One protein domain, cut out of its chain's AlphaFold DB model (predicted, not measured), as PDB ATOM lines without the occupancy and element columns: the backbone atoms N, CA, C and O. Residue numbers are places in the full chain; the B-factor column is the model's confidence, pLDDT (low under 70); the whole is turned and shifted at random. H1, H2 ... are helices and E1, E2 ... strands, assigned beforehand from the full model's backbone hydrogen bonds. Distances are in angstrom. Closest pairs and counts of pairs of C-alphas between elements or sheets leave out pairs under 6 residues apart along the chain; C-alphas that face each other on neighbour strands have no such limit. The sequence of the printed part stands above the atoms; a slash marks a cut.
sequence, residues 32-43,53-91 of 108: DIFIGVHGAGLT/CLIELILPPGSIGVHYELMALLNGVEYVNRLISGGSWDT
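This is residues 32 to 43 and 53 to 91 of the 108 residues of the protein "Hypothetical protein" of Rotaria socialis (UniProt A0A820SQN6). Three parallel strands, E1, E2 and E3, lie side by side in a small sheet; helix H2 packs over edge strand E3 and runs along it, while the short helix H1 only grazes the sheet. Residues 84 to 91 run on past the end of E3 as a tail with no named element. The printed part has 51 residues, with three named strands and two named helices in the order E1, H1, E2, H2, E3, and the class is mixed, helices and strands. It is compact, with a radius of gyration of the C-alphas of 10.9 A and spans of 32 by 23 by 15 A.

E1, residues 33 to 37, begins at C-alpha 33 (-33.196, 12.058, 1.278). H1 is residues 40 to 43. E2, residues 53 to 58, is 16.0 A long. H2, residues 67 to 74, is 10.5 A long. E3, residues 78 to 83, is 17.3 A long and ends at C-alpha 83 (-16.401, 16.908, -0.620).

E1 and E2 are parallel at 15 degrees, with N 34 and O 53 at 2.8 A, within hydrogen-bond range. E2 and E3 are parallel at 19 degrees, with N 56 and O 80 at 2.8 A. E2, H2 and E3 form a strand-helix-strand unit, two parallel neighbour strands with a helix between them in the chain, and its crossover is right-handed. H2 is on the sheet at a height of 8.7 A, over E3, at 1 degree to it on the local plane; their closest C-alphas, Glu 69 and Tyr 79, are 5.7 A apart. H1 and H2 only just touch, with 3 pairs of C-alphas within 8 A, the closest being those of Thr 43 and Tyr 68 at 6.9 A. In H2 every O i to N i+4 pair is within hydrogen-bond range; H1 is too short for such a pair.

The two C-alphas farthest apart, those of Leu 74 and Trp 89, are 33.2 A apart. Residues 44 to 52 are not printed, and C-alphas 43 and 53 are 13.1 A apart across the cut. Of the links printed whole, E1 to H1 and H2 to E3 are tight and E2 to H2 is short. The mean pLDDT of the printed part is 89.8, with residue 63 under 70.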
ATOM      1  N   ASP A  32     -37.371  11.947   2.046       93.94
ATOM      2  CA  ASP A  32     -36.633  10.715   2.357       93.94
ATOM      3  C   ASP A  32     -35.111  10.920   2.373       93.94
ATOM      4  O   ASP A  32     -34.403  10.362   3.213       93.94
ATOM      5  N   ILE A  33     -34.613  11.725   1.434       94.44
ATOM      6  CA  ILE A  33     -33.196  12.058   1.278       94.44
ATOM      7  C   ILE A  33     -33.091  13.573   1.107       94.44
ATOM      8  O   ILE A  33     -33.482  14.116   0.075       94.44
ATOM      9  N   PHE A  34     -32.571  14.256   2.123       96.44
ATOM     10  CA  PHE A  34     -32.324  15.692   2.088       96.44
ATOM     11  C   PHE A  34     -30.880  15.945   1.662       96.44
ATOM     12  O   PHE A  34     -29.947  15.506   2.326       96.44
ATOM     13  N   ILE A  35     -30.693  16.637   0.541       95.06
ATOM     14  CA  ILE A  35     -29.378  16.939  -0.029       95.06
ATOM     15  C   ILE A  35     -29.196  18.449  -0.006       95.06
ATOM     16  O   ILE A  35     -30.036  19.174  -0.540       95.06
ATOM     17  N   GLY A  36     -28.093  18.930   0.558       93.38
ATOM     18  CA  GLY A  36     -27.808  20.358   0.562       93.38
ATOM     19  C   GLY A  36     -26.326  20.669   0.678       93.38
ATOM     20  O   GLY A  36     -25.540  19.892   1.218       93.38
ATOM     21  N   VAL A  37     -25.946  21.830   0.150       91.31
ATOM     22  CA  VAL A  37     -24.615  22.394   0.382       91.31
ATOM     23  C   VAL A  37     -24.500  22.793   1.851       91.31
ATOM     24  O   VAL A  37     -25.474  23.258   2.444       91.31
ATOM     25  N   HIS A  38     -23.316  22.595   2.432       92.00
ATOM     26  CA  HIS A  38     -22.988  22.988   3.799       92.00
ATOM     27  C   HIS A  38     -23.518  24.394   4.122       92.00
ATOM     28  O   HIS A  38     -23.230  25.355   3.404       92.00
ATOM     29  N   GLY A  39     -24.274  24.522   5.216       91.06
ATOM     30  CA  GLY A  39     -24.848  25.794   5.647       91.06
ATOM     31  C   GLY A  39     -26.014  25.643   6.623       91.06
ATOM     32  O   GLY A  39     -26.528  24.549   6.860       91.06
ATOM     33  N   ALA A  40     -26.459  26.763   7.199       91.81
ATOM     34  CA  ALA A  40     -27.487  26.788   8.247       91.81
ATOM     35  C   ALA A  40     -28.802  26.087   7.851       91.81
ATOM     36  O   ALA A  40     -29.480  25.539   8.717       91.81
ATOM     37  N   GLY A  41     -29.130  26.024   6.556       93.81
ATOM     38  CA  GLY A  41     -30.302  25.307   6.049       93.81
ATOM     39  C   GLY A  41     -30.332  23.816   6.407       93.81
ATOM     40  O   GLY A  41     -31.416  23.269   6.584       93.81
ATOM     41  N   LEU A  42     -29.181  23.166   6.618       96.00
ATOM     42  CA  LEU A  42     -29.134  21.747   6.995       96.00
ATOM     43  C   LEU A  42     -29.654  21.466   8.414       96.00
ATOM     44  O   LEU A  42     -29.952  20.320   8.738       96.00
ATOM     45  N   THR A  43     -29.852  22.499   9.241       95.81
ATOM     46  CA  THR A  43     -30.515  22.363  10.554       95.81
ATOM     47  C   THR A  43     -31.948  21.833  10.449       95.81
ATOM     48  O   THR A  43     -32.458  21.255  11.408       95.81
ATOM     49  N   CYS A  53     -32.290  10.117   5.302       95.25
ATOM     50  CA  CYS A  53     -30.885  10.472   5.094       95.25
ATOM     51  C   CYS A  53     -30.690  11.976   4.876       95.25
ATOM     52  O   CYS A  53     -31.375  12.580   4.052       95.25
ATOM     53  N   LEU A  54     -29.696  12.555   5.545       96.44
ATOM     54  CA  LEU A  54     -29.105  13.849   5.221       96.44
ATOM     55  C   LEU A  54     -27.791  13.628   4.454       96.44
ATOM     56  O   LEU A  54     -26.915  12.901   4.921       96.44
ATOM     57  N   ILE A  55     -27.647  14.276   3.298       95.25
ATOM     58  CA  ILE A  55     -26.416  14.333   2.506       95.25
ATOM     59  C   ILE A  55     -25.911  15.777   2.486       95.25
ATOM     60  O   ILE A  55     -26.499  16.658   1.854       95.25
ATOM     61  N   GLU A  56     -24.788  16.007   3.153       94.88
ATOM     62  CA  GLU A  56     -24.098  17.289   3.193       94.88
ATOM     63  C   GLU A  56     -23.018  17.373   2.108       94.88
ATOM     64  O   GLU A  56     -22.089  16.559   2.052       94.88
ATOM     65  N   LEU A  57     -23.113  18.399   1.264       92.75
ATOM     66  CA  LEU A  57     -22.140  18.689   0.215       92.75
ATOM     67  C   LEU A  57     -21.203  19.816   0.656       92.75
ATOM     68  O   LEU A  57     -21.630  20.952   0.864       92.75
ATOM     69  N   ILE A  58     -19.911  19.523   0.767       91.81
ATOM     70  CA  ILE A  58     -18.908  20.453   1.293       91.81
ATOM     71  C   ILE A  58     -18.033  20.965   0.149       91.81
ATOM     72  O   ILE A  58     -17.392  20.186  -0.559       91.81
ATOM     73  N   LEU A  59     -17.978  22.285  -0.012       88.50
ATOM     74  CA  LEU A  59     -17.069  22.956  -0.942       88.50
ATOM     75  C   LEU A  59     -15.758  23.310  -0.227       88.50
ATOM     76  O   LEU A  59     -15.818  23.926   0.837       88.50
ATOM     77  N   PRO A  60     -14.574  22.994  -0.783       84.88
ATOM     78  CA  PRO A  60     -13.299  23.478  -0.251       84.88
ATOM     79  C   PRO A  60     -13.236  25.019  -0.222       84.88
ATOM     80  O   PRO A  60     -13.724  25.651  -1.161       84.88
ATOM     81  N   PRO A  61     -12.620  25.647   0.800       78.38
ATOM     82  CA  PRO A  61     -11.905  25.063   1.943       78.38
ATOM     83  C   PRO A  61     -12.810  24.773   3.159       78.38
ATOM     84  O   PRO A  61     -12.330  24.786   4.290       78.38
ATOM     85  N   GLY A  62     -14.117  24.584   2.952       70.69
ATOM     86  CA  GLY A  62     -15.113  24.440   4.010       70.69
ATOM     87  C   GLY A  62     -14.730  23.416   5.079       70.69
ATOM     88  O   GLY A  62     -14.179  22.354   4.792       70.69
ATOM     89  N   SER A  63     -15.018  23.762   6.331       68.88
ATOM     90  CA  SER A  63     -14.738  22.928   7.495       68.88
ATOM     91  C   SER A  63     -15.885  21.962   7.768       68.88
ATOM     92  O   SER A  63     -17.046  22.369   7.815       68.88
ATOM     93  N   ILE A  64     -15.544  20.709   8.044       70.50
ATOM     94  CA  ILE A  64     -16.492  19.705   8.523       70.50
ATOM     95  C   ILE A  64     -16.682  19.918  10.024       70.50
ATOM     96  O   ILE A  64     -15.754  19.719  10.808       70.50
ATOM     97  N   GLY A  65     -17.873  20.364  10.417       77.12
ATOM     98  CA  GLY A  65     -18.305  20.375  11.811       77.12
ATOM     99  C   GLY A  65     -19.139  19.134  12.118       77.12
ATOM    100  O   GLY A  65     -19.834  18.622  11.248       77.12
ATOM    101  N   VAL A  66     -19.103  18.665  13.366       86.94
ATOM    102  CA  VAL A  66     -19.880  17.486  13.806       86.94
ATOM    103  C   VAL A  66     -21.356  17.801  14.069       86.94
ATOM    104  O   VAL A  66     -22.140  16.918  14.391       86.94
ATOM    105  N   HIS A  67     -21.770  19.068  13.985       92.62
ATOM    106  CA  HIS A  67     -23.093  19.498  14.441       92.62
ATOM    107  C   HIS A  67     -24.235  18.893  13.627       92.62
ATOM    108  O   HIS A  67     -25.229  18.492  14.225       92.62
ATOM    109  N   TYR A  68     -24.105  18.770  12.304       94.81
ATOM    110  CA  TYR A  68     -25.146  18.135  11.488       94.81
ATOM    111  C   TYR A  68     -25.230  16.627  11.723       94.81
ATOM    112  O   TYR A  68     -26.333  16.095  11.796       94.81
ATOM    113  N   GLU A  69     -24.090  15.960  11.921       95.12
ATOM    114  CA  GLU A  69     -24.038  14.546  12.303       95.12
ATOM    115  C   GLU A  69     -24.750  14.312  13.638       95.12
ATOM    116  O   GLU A  69     -25.601  13.433  13.749       95.12
ATOM    117  N   LEU A  70     -24.469  15.152  14.639       96.44
ATOM    118  CA  LEU A  70     -25.117  15.075  15.946       96.44
ATOM    119  C   LEU A  70     -26.624  15.346  15.859       96.44
ATOM    120  O   LEU A  70     -27.407  14.626  16.473       96.44
ATOM    121  N   MET A  71     -27.050  16.354  15.095       96.75
ATOM    122  CA  MET A  71     -28.476  16.650  14.898       96.75
ATOM    123  C   MET A  71     -29.200  15.515  14.169       96.75
ATOM    124  O   MET A  71     -30.315  15.161  14.549       96.75
ATOM    125  N   ALA A  72     -28.568  14.928  13.151       96.81
ATOM    126  CA  ALA A  72     -29.105  13.779  12.437       96.81
ATOM    127  C   ALA A  72     -29.241  12.570  13.372       96.81
ATOM    128  O   ALA A  72     -30.323  11.992  13.466       96.81
ATOM    129  N   LEU A  73     -28.198  12.268  14.154       96.06
ATOM    130  CA  LEU A  73     -28.210  11.196  15.148       96.06
ATOM    131  C   LEU A  73     -29.332  11.383  16.177       96.06
ATOM    132  O   LEU A  73     -30.064  10.436  16.464       96.06
ATOM    133  N   LEU A  74     -29.507  12.604  16.696       96.44
ATOM    134  CA  LEU A  74     -30.582  12.935  17.638       96.44
ATOM    135  C   LEU A  74     -31.978  12.694  17.050       96.44
ATOM    136  O   LEU A  74     -32.888  12.329  17.790       96.44
ATOM    137  N   ASN A  75     -32.142  12.875  15.739       95.56
ATOM    138  CA  ASN A  75     -33.416  12.688  15.050       95.56
ATOM    139  C   ASN A  75     -33.564  11.300  14.387       95.56
ATOM    140  O   ASN A  75     -34.516  11.054  13.647       95.56
ATOM    141  N   GLY A  76     -32.625  10.375  14.628       96.31
ATOM    142  CA  GLY A  76     -32.623   9.044  14.012       96.31
ATOM    143  C   GLY A  76     -32.473   9.075  12.487       96.31
ATOM    144  O   GLY A  76     -32.998   8.203  11.798       96.31
ATOM    145  N   VAL A  77     -31.812  10.103  11.959       96.44
ATOM    146  CA  VAL A  77     -31.534  10.316  10.537       96.44
ATOM    147  C   VAL A  77     -30.099   9.883  10.254       96.44
ATOM    148  O   VAL A  77     -29.175  10.207  10.998       96.44
ATOM    149  N   GLU A  78     -29.900   9.155   9.164       95.12
ATOM    150  CA  GLU A  78     -28.573   8.807   8.683       95.12
ATOM    151  C   GLU A  78     -27.873  10.037   8.098       95.12
ATOM    152  O   GLU A  78     -28.479  10.833   7.381       95.12
ATOM    153  N   TYR A  79     -26.584  10.189   8.378       95.06
ATOM    154  CA  TYR A  79     -25.800  11.330   7.931       95.06
ATOM    155  C   TYR A  79     -24.655  10.888   7.026       95.06
ATOM    156  O   TYR A  79     -23.894   9.974   7.344       95.06
ATOM    157  N   VAL A  80     -24.526  11.565   5.889       93.56
ATOM    158  CA  VAL A  80     -23.447  11.371   4.924       93.56
ATOM    159  C   VAL A  80     -22.895  12.736   4.550       93.56
ATOM    160  O   VAL A  80     -23.652  13.639   4.209       93.56
ATOM    161  N   ASN A  81     -21.572  12.879   4.534       92.75
ATOM    162  CA  ASN A  81     -20.923  14.063   3.984       92.75
ATOM    163  C   ASN A  81     -20.003  13.711   2.815       92.75
ATOM    164  O   ASN A  81     -19.439  12.614   2.743       92.75
ATOM    165  N   ARG A  82     -19.887  14.630   1.854       91.81
ATOM    166  CA  ARG A  82     -18.996  14.487   0.700       91.81
ATOM    167  C   ARG A  82     -18.382  15.825   0.321       91.81
ATOM    168  O   ARG A  82     -19.071  16.837   0.225       91.81
ATOM    169  N   LEU A  83     -17.082  15.799   0.038       90.12
ATOM    170  CA  LEU A  83     -16.401  16.908  -0.620       90.12
ATOM    171  C   LEU A  83     -16.820  16.958  -2.094       90.12
ATOM    172  O   LEU A  83     -16.845  15.929  -2.771       90.12
ATOM    173  N   ILE A  84     -17.129  18.155  -2.588       89.69
ATOM    174  CA  ILE A  84     -17.529  18.401  -3.976       89.69
ATOM    175  C   ILE A  84     -16.691  19.518  -4.608       89.69
ATOM    176  O   ILE A  84     -16.210  20.418  -3.922       89.69
ATOM    177  N   SER A  85     -16.523  19.486  -5.931       83.94
ATOM    178  CA  SER A  85     -15.659  20.415  -6.679       83.94
ATOM    179  C   SER A  85     -16.428  21.539  -7.393       83.94
ATOM    180  O   SER A  85     -16.059  21.961  -8.487       83.94
ATOM    181  N   GLY A  86     -17.506  22.056  -6.787       75.25
ATOM    182  CA  GLY A  86     -18.381  23.051  -7.431       75.25
ATOM    183  C   GLY A  86     -19.254  22.419  -8.515       75.25
ATOM    184  O   GLY A  86     -19.429  21.209  -8.508       75.25
ATOM    185  N   GLY A  87     -19.821  23.194  -9.445       73.88
ATOM    186  CA  GLY A  87     -20.721  22.713 -10.516       73.88
ATOM    187  C   GLY A  87     -20.089  21.780 -11.571       73.88
ATOM    188  O   GLY A  87     -20.400  21.891 -12.753       73.88
ATOM    189  N   SER A  88     -19.172  20.899 -11.173       81.06
ATOM    190  CA  SER A  88     -18.463  19.930 -12.000       81.06
ATOM    191  C   SER A  88     -19.271  18.642 -12.229       81.06
ATOM    192  O   SER A  88     -20.222  18.312 -11.510       81.06
ATOM    193  N   TRP A  89     -18.844  17.856 -13.221       78.06
ATOM    194  CA  TRP A  89     -19.362  16.504 -13.455       78.06
ATOM    195  C   TRP A  89     -19.107  15.554 -12.280       78.06
ATOM    196  O   TRP A  89     -19.925  14.665 -12.033       78.06
ATOM    197  N   ASP A  90     -18.010  15.752 -11.549       84.38
ATOM    198  CA  ASP A  90     -17.670  14.928 -10.390       84.38
ATOM    199  C   ASP A  90     -18.683  15.126  -9.264       84.38
ATOM    200  O   ASP A  90     -19.155  14.150  -8.694       84.38
ATOM    201  N   THR A  91     -19.137  16.360  -9.025       85.75
ATOM    202  CA  THR A  91     -20.213  16.649  -8.064       85.75
ATOM    203  C   THR A  91     -21.496  15.897  -8.406       85.75
ATOM    204  O   THR A  91     -22.098  15.262  -7.541       85.75
TER     205      THR A  91